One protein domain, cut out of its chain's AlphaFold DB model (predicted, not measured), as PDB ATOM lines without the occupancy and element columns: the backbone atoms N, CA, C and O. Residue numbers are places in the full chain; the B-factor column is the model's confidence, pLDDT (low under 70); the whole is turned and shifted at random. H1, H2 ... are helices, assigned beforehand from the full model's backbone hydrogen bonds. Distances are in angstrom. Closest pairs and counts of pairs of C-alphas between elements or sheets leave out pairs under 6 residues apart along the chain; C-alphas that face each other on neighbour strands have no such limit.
ATOM      1  N   VAL A 381     267.716 214.804 327.266       77.50
ATOM      2  CA  VAL A 381     268.696 213.922 327.928       77.50
ATOM      3  C   VAL A 381     270.124 214.252 327.486       77.50
ATOM      4  O   VAL A 381     271.035 214.258 328.316       77.50
ATOM      5  N   ARG A 382     270.345 214.551 326.201       79.25
ATOM      6  CA  ARG A 382     271.661 214.943 325.682       79.25
ATOM      7  C   ARG A 382     272.113 216.279 326.268       79.25
ATOM      8  O   ARG A 382     273.240 216.361 326.745       79.25
ATOM      9  N   LEU A 383     271.240 217.283 326.291       82.44
ATOM     10  CA  LEU A 383     271.519 218.591 326.888       82.44
ATOM     11  C   LEU A 383     271.821 218.468 328.387       82.44
ATOM     12  O   LEU A 383     272.824 219.003 328.855       82.44
ATOM     13  N   ALA A 384     271.014 217.702 329.128       78.75
ATOM     14  CA  ALA A 384     271.248 217.435 330.546       78.75
ATOM     15  C   ALA A 384     272.585 216.709 330.793       78.75
ATOM     16  O   ALA A 384     273.286 217.033 331.750       78.75
ATOM     17  N   ARG A 385     272.987 215.771 329.920       76.50
ATOM     18  CA  ARG A 385     274.313 215.125 329.979       76.50
ATOM     19  C   ARG A 385     275.451 216.104 329.693       76.50
ATOM     20  O   ARG A 385     276.456 216.058 330.394       76.50
ATOM     21  N   THR A 386     275.298 216.990 328.710       81.31
ATOM     22  CA  THR A 386     276.288 218.038 328.418       81.31
ATOM     23  C   THR A 386     276.455 218.980 329.609       81.31
ATOM     24  O   THR A 386     277.581 219.234 330.030       81.31
ATOM     25  N   LEU A 387     275.349 219.432 330.211       78.12
ATOM     26  CA  LEU A 387     275.366 220.253 331.425       78.12
ATOM     27  C   LEU A 387     276.027 219.512 332.589       78.12
ATOM     28  O   LEU A 387     276.885 220.075 333.257       78.12
ATOM     29  N   ALA A 388     275.705 218.233 332.797       70.38
ATOM     30  CA  ALA A 388     276.361 217.410 333.810       70.38
ATOM     31  C   ALA A 388     277.875 217.256 333.565       70.38
ATOM     32  O   ALA A 388     278.640 217.165 334.523       70.38
ATOM     33  N   GLY A 389     278.317 217.254 332.304       67.75
ATOM     34  CA  GLY A 389     279.728 217.329 331.925       67.75
ATOM     35  C   GLY A 389     280.375 218.653 332.340       67.75
ATOM     36  O   GLY A 389     281.397 218.639 333.015       67.75
ATOM     37  N   GLN A 390     279.732 219.783 332.034       74.81
ATOM     38  CA  GLN A 390     280.207 221.123 332.416       74.81
ATOM     39  C   GLN A 390     280.228 221.337 333.933       74.81
ATOM     40  O   GLN A 390     281.146 221.958 334.459       74.81
ATOM     41  N   VAL A 391     279.254 220.781 334.660       70.06
ATOM     42  CA  VAL A 391     279.240 220.803 336.130       70.06
ATOM     43  C   VAL A 391     280.504 220.156 336.688       70.06
ATOM     44  O   VAL A 391     281.037 220.653 337.670       70.06
ATOM     45  N   ARG A 392     281.034 219.092 336.066       64.44
ATOM     46  CA  ARG A 392     282.287 218.457 336.517       64.44
ATOM     47  C   ARG A 392     283.495 219.382 336.360       64.44
ATOM     48  O   ARG A 392     284.395 219.327 337.190       64.44
ATOM     49  N   GLU A 393     283.507 220.223 335.329       63.78
ATOM     50  CA  GLU A 393     284.573 221.206 335.096       63.78
ATOM     51  C   GLU A 393     284.452 222.397 336.055       63.78
ATOM     52  O   GLU A 393     285.439 222.814 336.658       63.78
ATOM     53  N   HIS A 394     283.233 222.910 336.252       64.50
ATOM     54  CA  HIS A 394     282.984 224.085 337.086       64.50
ATOM     55  C   HIS A 394     282.864 223.782 338.583       64.50
ATOM     56  O   HIS A 394     283.025 224.703 339.372       64.50
ATOM     57  N   ALA A 395     282.607 222.539 339.010       58.16
ATOM     58  CA  ALA A 395     282.373 222.201 340.425       58.16
ATOM     59  C   ALA A 395     283.494 222.682 341.357       58.16
ATOM     60  O   ALA A 395     283.223 223.046 342.496       58.16
ATOM     61  N   THR A 396     284.731 222.722 340.858       48.69
ATOM     62  CA  THR A 396     285.893 223.216 341.603       48.69
ATOM     63  C   THR A 396     286.304 224.641 341.265       48.69
ATOM     64  O   THR A 396     287.096 225.197 341.998       48.69
ATOM     65  N   ALA A 397     285.889 225.231 340.147       54.69
ATOM     66  CA  ALA A 397     286.344 226.579 339.772       54.69
ATOM     67  C   ALA A 397     285.278 227.652 340.025       54.69
ATOM     68  O   ALA A 397     285.604 228.787 340.341       54.69
ATOM     69  N   GLU A 398     284.010 227.279 339.867       65.62
ATOM     70  CA  GLU A 398     282.838 228.149 339.928       65.62
ATOM     71  C   GLU A 398     281.681 227.356 340.583       65.62
ATOM     72  O   GLU A 398     280.708 226.987 339.908       65.62
ATOM     73  N   PRO A 399     281.765 227.020 341.887       66.06
ATOM     74  CA  PRO A 399     280.816 226.128 342.556       66.06
ATOM     75  C   PRO A 399     279.380 226.663 342.506       66.06
ATOM     76  O   PRO A 399     278.432 225.892 342.351       66.06
ATOM     77  N   ALA A 400     279.200 227.988 342.547       71.25
ATOM     78  CA  ALA A 400     277.888 228.616 342.417       71.25
ATOM     79  C   ALA A 400     277.249 228.355 341.038       71.25
ATOM     80  O   ALA A 400     276.048 228.088 340.935       71.25
ATOM     81  N   LYS A 401     278.055 228.404 339.973       76.44
ATOM     82  CA  LYS A 401     277.626 228.123 338.597       76.44
ATOM     83  C   LYS A 401     277.370 226.637 338.393       76.44
ATOM     84  O   LYS A 401     276.350 226.276 337.810       76.44
ATOM     85  N   ALA A 402     278.239 225.783 338.927       76.25
ATOM     86  CA  ALA A 402     278.058 224.337 338.905       76.25
ATOM     87  C   ALA A 402     276.741 223.922 339.587       76.25
ATOM     88  O   ALA A 402     276.003 223.097 339.051       76.25
ATOM     89  N   LEU A 403     276.395 224.547 340.715       78.00
ATOM     90  CA  LEU A 403     275.131 224.321 341.421       78.00
ATOM     91  C   LEU A 403     273.907 224.707 340.572       78.00
ATOM     92  O   LEU A 403     272.951 223.939 340.469       78.00
ATOM     93  N   LEU A 404     273.948 225.873 339.916       81.50
ATOM     94  CA  LEU A 404     272.889 226.334 339.008       81.50
ATOM     95  C   LEU A 404     272.720 225.407 337.798       81.50
ATOM     96  O   LEU A 404     271.600 225.036 337.451       81.50
ATOM     97  N   GLN A 405     273.828 225.003 337.175       85.50
ATOM     98  CA  GLN A 405     273.828 224.086 336.036       85.50
ATOM     99  C   GLN A 405     273.336 222.687 336.429       85.50
ATOM    100  O   GLN A 405     272.604 222.060 335.663       85.50
ATOM    101  N   ALA A 406     273.672 222.210 337.630       81.56
ATOM    102  CA  ALA A 406     273.183 220.942 338.161       81.56
ATOM    103  C   ALA A 406     271.667 220.970 338.420       81.56
ATOM    104  O   ALA A 406     270.953 220.050 338.016       81.56
ATOM    105  N   LEU A 407     271.157 222.051 339.019       85.12
ATOM    106  CA  LEU A 407     269.716 222.269 339.182       85.12
ATOM    107  C   LEU A 407     269.000 222.348 337.828       85.12
ATOM    108  O   LEU A 407     267.948 221.730 337.657       85.12
ATOM    109  N   ALA A 408     269.578 223.047 336.847       87.12
ATOM    110  CA  ALA A 408     269.025 223.131 335.498       87.12
ATOM    111  C   ALA A 408     268.986 221.754 334.817       87.12
ATOM    112  O   ALA A 408     267.948 221.364 334.282       87.12
ATOM    113  N   ALA A 409     270.066 220.970 334.909       85.06
ATOM    114  CA  ALA A 409     270.121 219.609 334.380       85.06
ATOM    115  C   ALA A 409     269.043 218.704 335.005       85.06
ATOM    116  O   ALA A 409     268.376 217.960 334.286       85.06
ATOM    117  N   GLN A 410     268.815 218.814 336.320       83.62
ATOM    118  CA  GLN A 410     267.762 218.072 337.020       83.62
ATOM    119  C   GLN A 410     266.352 218.497 336.595       83.62
ATOM    120  O   GLN A 410     265.458 217.654 336.525       83.62
ATOM    121  N   ARG A 411     266.133 219.785 336.300       85.44
ATOM    122  CA  ARG A 411     264.840 220.293 335.812       85.44
ATOM    123  C   ARG A 411     264.546 219.888 334.370       85.44
ATOM    124  O   ARG A 411     263.384 219.640 334.056       85.44
ATOM    125  N   ILE A 412     265.576 219.806 333.527       85.25
ATOM    126  CA  ILE A 412     265.470 219.374 332.127       85.25
ATOM    127  C   ILE A 412     265.251 217.856 332.036       85.25
ATOM    128  O   ILE A 412     264.451 217.401 331.222       85.25
ATOM    129  N   SER A 413     265.924 217.058 332.874       80.44
ATOM    130  CA  SER A 413     265.794 215.594 332.875       80.44
ATOM    131  C   SER A 413     265.669 215.017 334.296       80.44
ATOM    132  O   SER A 413     266.644 214.503 334.856       80.44
ATOM    133  N   PRO A 414     264.461 215.063 334.893       67.88
ATOM    134  CA  PRO A 414     264.207 214.478 336.206       67.88
ATOM    135  C   PRO A 414     264.451 212.961 336.181       67.88
ATOM    136  O   PRO A 414     263.802 212.235 335.432       67.88
ATOM    137  N   GLY A 415     265.398 212.476 336.989       58.84
ATOM    138  CA  GLY A 415     265.731 211.046 337.096       58.84
ATOM    139  C   GLY A 415     266.856 210.558 336.175       58.84
ATOM    140  O   GLY A 415     267.237 209.392 336.260       58.84
ATOM    141  N   GLY A 416     267.438 211.426 335.341       63.88
ATOM    142  CA  GLY A 416     268.639 211.088 334.576       63.88
ATOM    143  C   GLY A 416     269.855 210.885 335.489       63.88
ATOM    144  O   GLY A 416     270.150 211.738 336.330       63.88
ATOM    145  N   THR A 417     270.600 209.789 335.295       56.72
ATOM    146  CA  THR A 417     271.806 209.458 336.085       56.72
ATOM    147  C   THR A 417     272.831 210.598 336.081       56.72
ATOM    148  O   THR A 417     273.369 210.951 337.128       56.72
ATOM    149  N   GLY A 418     273.012 211.271 334.937       62.34
ATOM    150  CA  GLY A 418     273.897 212.435 334.805       62.34
ATOM    151  C   GLY A 418     273.473 213.663 335.621       62.34
ATOM    152  O   GLY A 418     274.325 214.302 336.233       62.34
ATOM    153  N   ALA A 419     272.177 213.983 335.682       64.31
ATOM    154  CA  ALA A 419     271.674 215.136 336.436       64.31
ATOM    155  C   ALA A 419     271.747 214.904 337.953       64.31
ATOM    156  O   ALA A 419     272.174 215.783 338.704       64.31
ATOM    157  N   ARG A 420     271.434 213.677 338.390       63.56
ATOM    158  CA  ARG A 420     271.614 213.239 339.777       63.56
ATOM    159  C   ARG A 420     273.084 213.300 340.191       63.56
ATOM    160  O   ARG A 420     273.380 213.845 341.248       63.56
ATOM    161  N   ALA A 421     273.997 212.803 339.353       60.59
ATOM    162  CA  ALA A 421     275.438 212.885 339.588       60.59
ATOM    163  C   ALA A 421     275.949 214.337 339.629       60.59
ATOM    164  O   ALA A 421     276.783 214.670 340.461       60.59
ATOM    165  N   ALA A 422     275.422 215.224 338.781       67.19
ATOM    166  CA  ALA A 422     275.768 216.647 338.789       67.19
ATOM    167  C   ALA A 422     275.307 217.367 340.072       67.19
ATOM    168  O   ALA A 422     276.056 218.159 340.645       67.19
ATOM    169  N   LEU A 423     274.092 217.080 340.552       66.38
ATOM    170  CA  LEU A 423     273.602 217.597 341.837       66.38
ATOM    171  C   LEU A 423     274.382 217.028 343.018       66.38
ATOM    172  O   LEU A 423     274.747 217.771 343.921       66.38
ATOM    173  N   LEU A 424     274.693 215.731 342.993       62.19
ATOM    174  CA  LEU A 424     275.575 215.112 343.978       62.19
ATOM    175  C   LEU A 424     276.926 215.840 344.026       62.19
ATOM    176  O   LEU A 424     277.343 216.285 345.090       62.19
ATOM    177  N   ASN A 425     277.552 216.056 342.869       61.28
ATOM    178  CA  ASN A 425     278.846 216.725 342.760       61.28
ATOM    179  C   ASN A 425     278.837 218.190 343.208       61.28
ATOM    180  O   ASN A 425     279.886 218.689 343.585       61.28
ATOM    181  N   SER A 426     277.702 218.887 343.156       64.81
ATOM    182  CA  SER A 426     277.610 220.300 343.556       64.81
ATOM    183  C   SER A 426     277.158 220.487 345.006       64.81
ATOM    184  O   SER A 426     277.582 221.433 345.660       64.81
ATOM    185  N   VAL A 427     276.332 219.578 345.530       59.25
ATOM    186  CA  VAL A 427     275.778 219.653 346.893       59.25
ATOM    187  C   VAL A 427     276.677 218.971 347.927       59.25
ATOM    188  O   VAL A 427     276.690 219.386 349.084       59.25
ATOM    189  N   TYR A 428     277.441 217.948 347.530       53.78
ATOM    190  CA  TYR A 428     278.373 217.236 348.416       53.78
ATOM    191  C   TYR A 428     279.823 217.707 348.314       53.78
ATOM    192  O   TYR A 428     280.659 217.192 349.051       53.78
ATOM    193  N   ALA A 429     280.130 218.680 347.450       51.81
ATOM    194  CA  ALA A 429     281.484 219.223 347.378       51.81
ATOM    195  C   ALA A 429     281.914 219.869 348.711       51.81
ATOM    196  O   ALA A 429     283.088 219.791 349.057       51.81
ATOM    197  N   ASP A 430     280.974 220.423 349.495       54.47
ATOM    198  CA  ASP A 430     281.208 220.728 350.910       54.47
ATOM    199  C   ASP A 430     279.929 220.560 351.756       54.47
ATOM    200  O   ASP A 430     278.984 221.351 351.700       54.47
ATOM    201  N   LEU A 431     279.910 219.510 352.588       52.31
ATOM    202  CA  LEU A 431     278.816 219.203 353.515       52.31
ATOM    203  C   LEU A 431     278.592 220.275 354.594       52.31
ATOM    204  O   LEU A 431     277.533 220.262 355.224       52.31
ATOM    205  N   ARG A 432     279.559 221.166 354.812       59.44
ATOM    206  CA  ARG A 432     279.540 222.230 355.820       59.44
ATOM    207  C   ARG A 432     279.101 223.569 355.253       59.44
ATOM    208  O   ARG A 432     278.896 224.506 356.023       59.44
ATOM    209  N   ALA A1030     265.711 216.071 348.161       63.38
ATOM    210  CA  ALA A1030     266.454 216.664 349.268       63.38
ATOM    211  C   ALA A1030     267.688 217.449 348.783       63.38
ATOM    212  O   ALA A1030     267.975 218.535 349.294       63.38
ATOM    213  N   LEU A1031     268.385 216.949 347.753       67.19
ATOM    214  CA  LEU A1031     269.543 217.632 347.163       67.19
ATOM    215  C   LEU A1031     269.164 218.929 346.452       67.19
ATOM    216  O   LEU A1031     269.855 219.931 346.620       67.19
ATOM    217  N   ALA A1032     268.054 218.942 345.711       70.06
ATOM    218  CA  ALA A1032     267.572 220.152 345.051       70.06
ATOM    219  C   ALA A1032     267.135 221.229 346.063       70.06
ATOM    220  O   ALA A1032     267.482 222.400 345.905       70.06
ATOM    221  N   VAL A1033     266.436 220.843 347.139       72.56
ATOM    222  CA  VAL A1033     266.053 221.765 348.227       72.56
ATOM    223  C   VAL A1033     267.293 222.335 348.918       72.56
ATOM    224  O   VAL A1033     267.382 223.544 349.139       72.56
ATOM    225  N   ARG A1034     268.287 221.488 349.209       72.00
ATOM    226  CA  ARG A1034     269.553 221.921 349.810       72.00
ATOM    227  C   ARG A1034     270.324 222.875 348.899       72.00
ATOM    228  O   ARG A1034     270.718 223.940 349.359       72.00
ATOM    229  N   ALA A1035     270.480 222.546 347.618       74.12
ATOM    230  CA  ALA A1035     271.106 223.418 346.621       74.12
ATOM    231  C   ALA A1035     270.438 224.803 346.564       74.12
ATOM    232  O   ALA A1035     271.107 225.832 346.512       74.12
ATOM    233  N   CYS A1036     269.110 224.841 346.645       76.44
ATOM    234  CA  CYS A1036     268.359 226.089 346.641       76.44
ATOM    235  C   CYS A1036     268.539 226.936 347.901       76.44
ATOM    236  O   CYS A1036     268.661 228.158 347.799       76.44
ATOM    237  N   ARG A1037     268.624 226.299 349.076       72.19
ATOM    238  CA  ARG A1037     268.981 226.982 350.330       72.19
ATOM    239  C   ARG A1037     270.404 227.537 350.288       72.19
ATOM    240  O   ARG A1037     270.606 228.680 350.673       72.19
ATOM    241  N   LEU A1038     271.358 226.777 349.748       72.50
ATOM    242  CA  LEU A1038     272.755 227.202 349.579       72.50
ATOM    243  C   LEU A1038     272.896 228.424 348.661       72.50
ATOM    244  O   LEU A1038     273.658 229.343 348.957       72.50
ATOM    245  N   GLY A1039     272.129 228.456 347.567       70.62
ATOM    246  CA  GLY A1039     272.028 229.622 346.687       70.62
ATOM    247  C   GLY A1039     271.172 230.765 347.252       70.62
ATOM    248  O   GLY A1039     271.148 231.849 346.664       70.62
ATOM    249  N   GLY A1040     270.472 230.520 348.369       67.62
ATOM    250  CA  GLY A1040     269.504 231.389 349.049       67.62
ATOM    251  C   GLY A1040     268.444 231.989 348.125       67.62
ATOM    252  O   GLY A1040     268.116 233.172 348.213       67.62
ATOM    253  N   TRP A1041     267.911 231.170 347.221       72.94
ATOM    254  CA  TRP A1041     266.865 231.556 346.276       72.94
ATOM    255  C   TRP A1041     265.469 231.261 346.851       72.94
ATOM    256  O   TRP A1041     264.767 230.385 346.358       72.94
ATOM    257  N   SER A1042     265.059 231.974 347.904       56.19
ATOM    258  CA  SER A1042     263.730 231.810 348.533       56.19
ATOM    259  C   SER A1042     262.632 232.717 347.946       56.19
ATOM    260  O   SER A1042     261.476 232.613 348.337       56.19
ATOM    261  N   GLY A1043     262.971 233.601 346.994       62.47
ATOM    262  CA  GLY A1043     262.035 234.549 346.365       62.47
ATOM    263  C   GLY A1043     261.954 234.406 344.842       62.47
ATOM    264  O   GLY A1043     261.174 233.619 344.317       62.47
ATOM    265  N   LYS A1044     262.767 235.176 344.104       65.69
ATOM    266  CA  LYS A1044     262.939 235.015 342.648       65.69
ATOM    267  C   LYS A1044     264.103 234.069 342.370       65.69
ATOM    268  O   LYS A1044     265.252 234.500 342.290       65.69
ATOM    269  N   SER A1045     263.806 232.779 342.249       70.25
ATOM    270  CA  SER A1045     264.774 231.819 341.716       70.25
ATOM    271  C   SER A1045     265.056 232.135 340.246       70.25
ATOM    272  O   SER A1045     264.097 232.392 339.515       70.25
ATOM    273  N   PRO A1046     266.317 232.046 339.781       79.12
ATOM    274  CA  PRO A1046     266.592 231.986 338.353       79.12
ATOM    275  C   PRO A1046     265.817 230.829 337.718       79.12
ATOM    276  O   PRO A1046     265.541 229.806 338.367       79.12
ATOM    277  N   THR A1047     265.428 231.028 336.469       86.75
ATOM    278  CA  THR A1047     264.746 230.042 335.635       86.75
ATOM    279  C   THR A1047     265.757 229.160 334.906       86.75
ATOM    280  O   THR A1047     266.952 229.462 334.847       86.75
ATOM    281  N   VAL A1048     265.294 228.048 334.331       84.88
ATOM    282  CA  VAL A1048     266.144 227.211 333.468       84.88
ATOM    283  C   VAL A1048     266.688 228.028 332.288       84.88
ATOM    284  O   VAL A1048     267.851 227.863 331.933       84.88
ATOM    285  N   GLY A1049     265.892 228.940 331.721       82.44
ATOM    286  CA  GLY A1049     266.282 229.800 330.601       82.44
ATOM    287  C   GLY A1049     267.370 230.820 330.937       82.44
ATOM    288  O   GLY A1049     268.194 231.118 330.074       82.44
ATOM    289  N   ASP A1050     267.417 231.295 332.185       83.56
ATOM    290  CA  ASP A1050     268.452 232.228 332.657       83.56
ATOM    291  C   ASP A1050     269.835 231.562 332.727       83.56
ATOM    292  O   ASP A1050     270.860 232.211 332.533       83.56
ATOM    293  N   VAL A1051     269.866 230.254 333.005       84.06
ATOM    294  CA  VAL A1051     271.104 229.464 333.126       84.06
ATOM    295  C   VAL A1051     271.461 228.764 331.815       84.06
ATOM    296  O   VAL A1051     272.638 228.578 331.506       84.06
ATOM    297  N   VAL A1052     270.454 228.368 331.032       86.12
ATOM    298  CA  VAL A1052     270.598 227.595 329.797       86.12
ATOM    299  C   VAL A1052     269.799 228.284 328.685       86.12
ATOM    300  O   VAL A1052     268.627 227.965 328.470       86.12
ATOM    301  N   PRO A1053     270.423 229.203 327.922       79.62
ATOM    302  CA  PRO A1053     269.733 229.973 326.884       79.62
ATOM    303  C   PRO A1053     269.063 229.121 325.793       79.62
ATOM    304  O   PRO A1053     268.092 229.570 325.187       79.62
ATOM    305  N   GLY A1054     269.565 227.898 325.562       76.88
ATOM    306  CA  GLY A1054     269.030 226.905 324.620       76.88
ATOM    307  C   GLY A1054     268.135 225.829 325.249       76.88
ATOM    308  O   GLY A1054     268.020 224.743 324.688       76.88
ATOM    309  N   ALA A1055     267.566 226.068 326.434       81.62
ATOM    310  CA  ALA A1055     266.657 225.116 327.070       81.62
ATOM    311  C   ALA A1055     265.359 224.921 326.259       81.62
ATOM    312  O   ALA A1055     264.876 225.883 325.652       81.62
ATOM    313  N   PRO A1056     264.745 223.719 326.294       81.38
ATOM    314  CA  PRO A1056     263.435 223.486 325.690       81.38
ATOM    315  C   PRO A1056     262.400 224.498 326.197       81.38
ATOM    316  O   PRO A1056     262.331 224.727 327.410       81.38
ATOM    317  N   GLU A1057     261.566 225.050 325.304       79.62
ATOM    318  CA  GLU A1057     260.537 226.056 325.643       79.62
ATOM    319  C   GLU A1057     259.666 225.622 326.834       79.62
ATOM    320  O   GLU A1057     259.422 226.403 327.744       79.62
ATOM    321  N   GLU A1058     259.310 224.336 326.901       79.94
ATOM    322  CA  GLU A1058     258.491 223.720 327.961       79.94
ATOM    323  C   GLU A1058     259.129 223.777 329.369       79.94
ATOM    324  O   GLU A1058     258.451 223.624 330.395       79.94
ATOM    325  N   THR A1059     260.451 223.964 329.431       82.06
ATOM    326  CA  THR A1059     261.235 224.023 330.675       82.06
ATOM    327  C   THR A1059     261.835 225.393 330.954       82.06
ATOM    328  O   THR A1059     262.221 225.640 332.094       82.06
ATOM    329  N   ARG A1060     261.882 226.282 329.955       84.25
ATOM    330  CA  ARG A1060     262.623 227.549 329.979       84.25
ATOM    331  C   ARG A1060     262.213 228.462 331.131       84.25
ATOM    332  O   ARG A1060     263.079 228.912 331.871       84.25
TER     333      ARG A1060
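This is residues 381 to 432 and 1030 to 1060 of the 1069 residues of a protein of Actinomadura bangladeshensis (UniProt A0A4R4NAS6). Three helices, H1, H2 and H3, pack side by side as an up-and-down bundle with their centres in a triangle, and H2 lies in the middle of the whole. H4 packs against one end of H3, while the two short helices H5 and H6 form a small corner near the last residues of H2, reached from H4 by a link with no named element. The printed part has 83 residues with six named helices, H1 to H6 in order along the chain, and no named strand; the class is all helix. It is compact, with a radius of gyration of the C-alphas of 11.5 A, and its C-alphas span 36 by 28 by 23 A.

The hub is H2, residues 399 to 412, which touches four other helices. It forms a helical hairpin with H1, residues 381 to 394: they touch at a shallow tilt of 9 degrees, opposite ways, with Ala 384 and Ala 409 closest, their C-alphas 4.5 A apart. H2 and H3, residues 417 to 427, form a second hairpin, at a shallow tilt of 30 degrees; their closest C-alphas, those of Gln 410 and Ala 419, are 4.9 A apart. H1 and H3 touch and run the same way at a shallow tilt of 28 degrees, with the C-alphas of Ala 388 and Ala 422 closest at 5.1 A. H4, residues 1030 to 1038, touches H3 at a steep tilt of 39 degrees, with the C-alphas of Val 427 and Ala 1035 closest at 6.0 A. H4 only just touches H2, with 3 pairs of C-alphas within 8 A, through residues 403 to 407 of H2 alone; the closest, those of Leu 407 and Ala 1032, are 6.6 A apart. H5, residues 1048 to 1051, touches H2, with the C-alphas of Ala 408 and Val 1048 closest at 5.4 A. H6, residues 1057 to 1060, touches H5, with the C-alphas of Gly 1049 and Arg 1060 closest at 4.3 A. H6 is close to H2 but not clearly touching, and H1 is apart from H4, H5 and H6. In H2, H3 and H4 every O i to N i+4 pair is within hydrogen-bond range, in H1 9 of 10 are, and H5 and H6 are too short for such a pair.

H1 begins with C-alpha 381 at (268.696, 213.922, 327.928) and is 19.8 A long, H2 is 19.7 A, H3 15.4 A and H4 12.3 A. C-alpha 399, the first of H2, is at (280.816, 226.128, 342.556). H6 ends with C-alpha 1060 at (262.623, 227.549, 329.979).

The C-alphas of Arg 432 and Glu 1057 are the two farthest apart, at 35.9 A. Residues 433 to 1029 are not printed, and C-alphas 432 and 1030 are 15.7 A apart across this cut. Of the links that are printed whole, those from H1 to H2, H2 to H3 and H5 to H6 are tight, and that from H4 to H5, nine residues, is short. Mean pLDDT of the printed part is 71.7, with 34 residues under 70, among them 392 to 399 and 414 to 432.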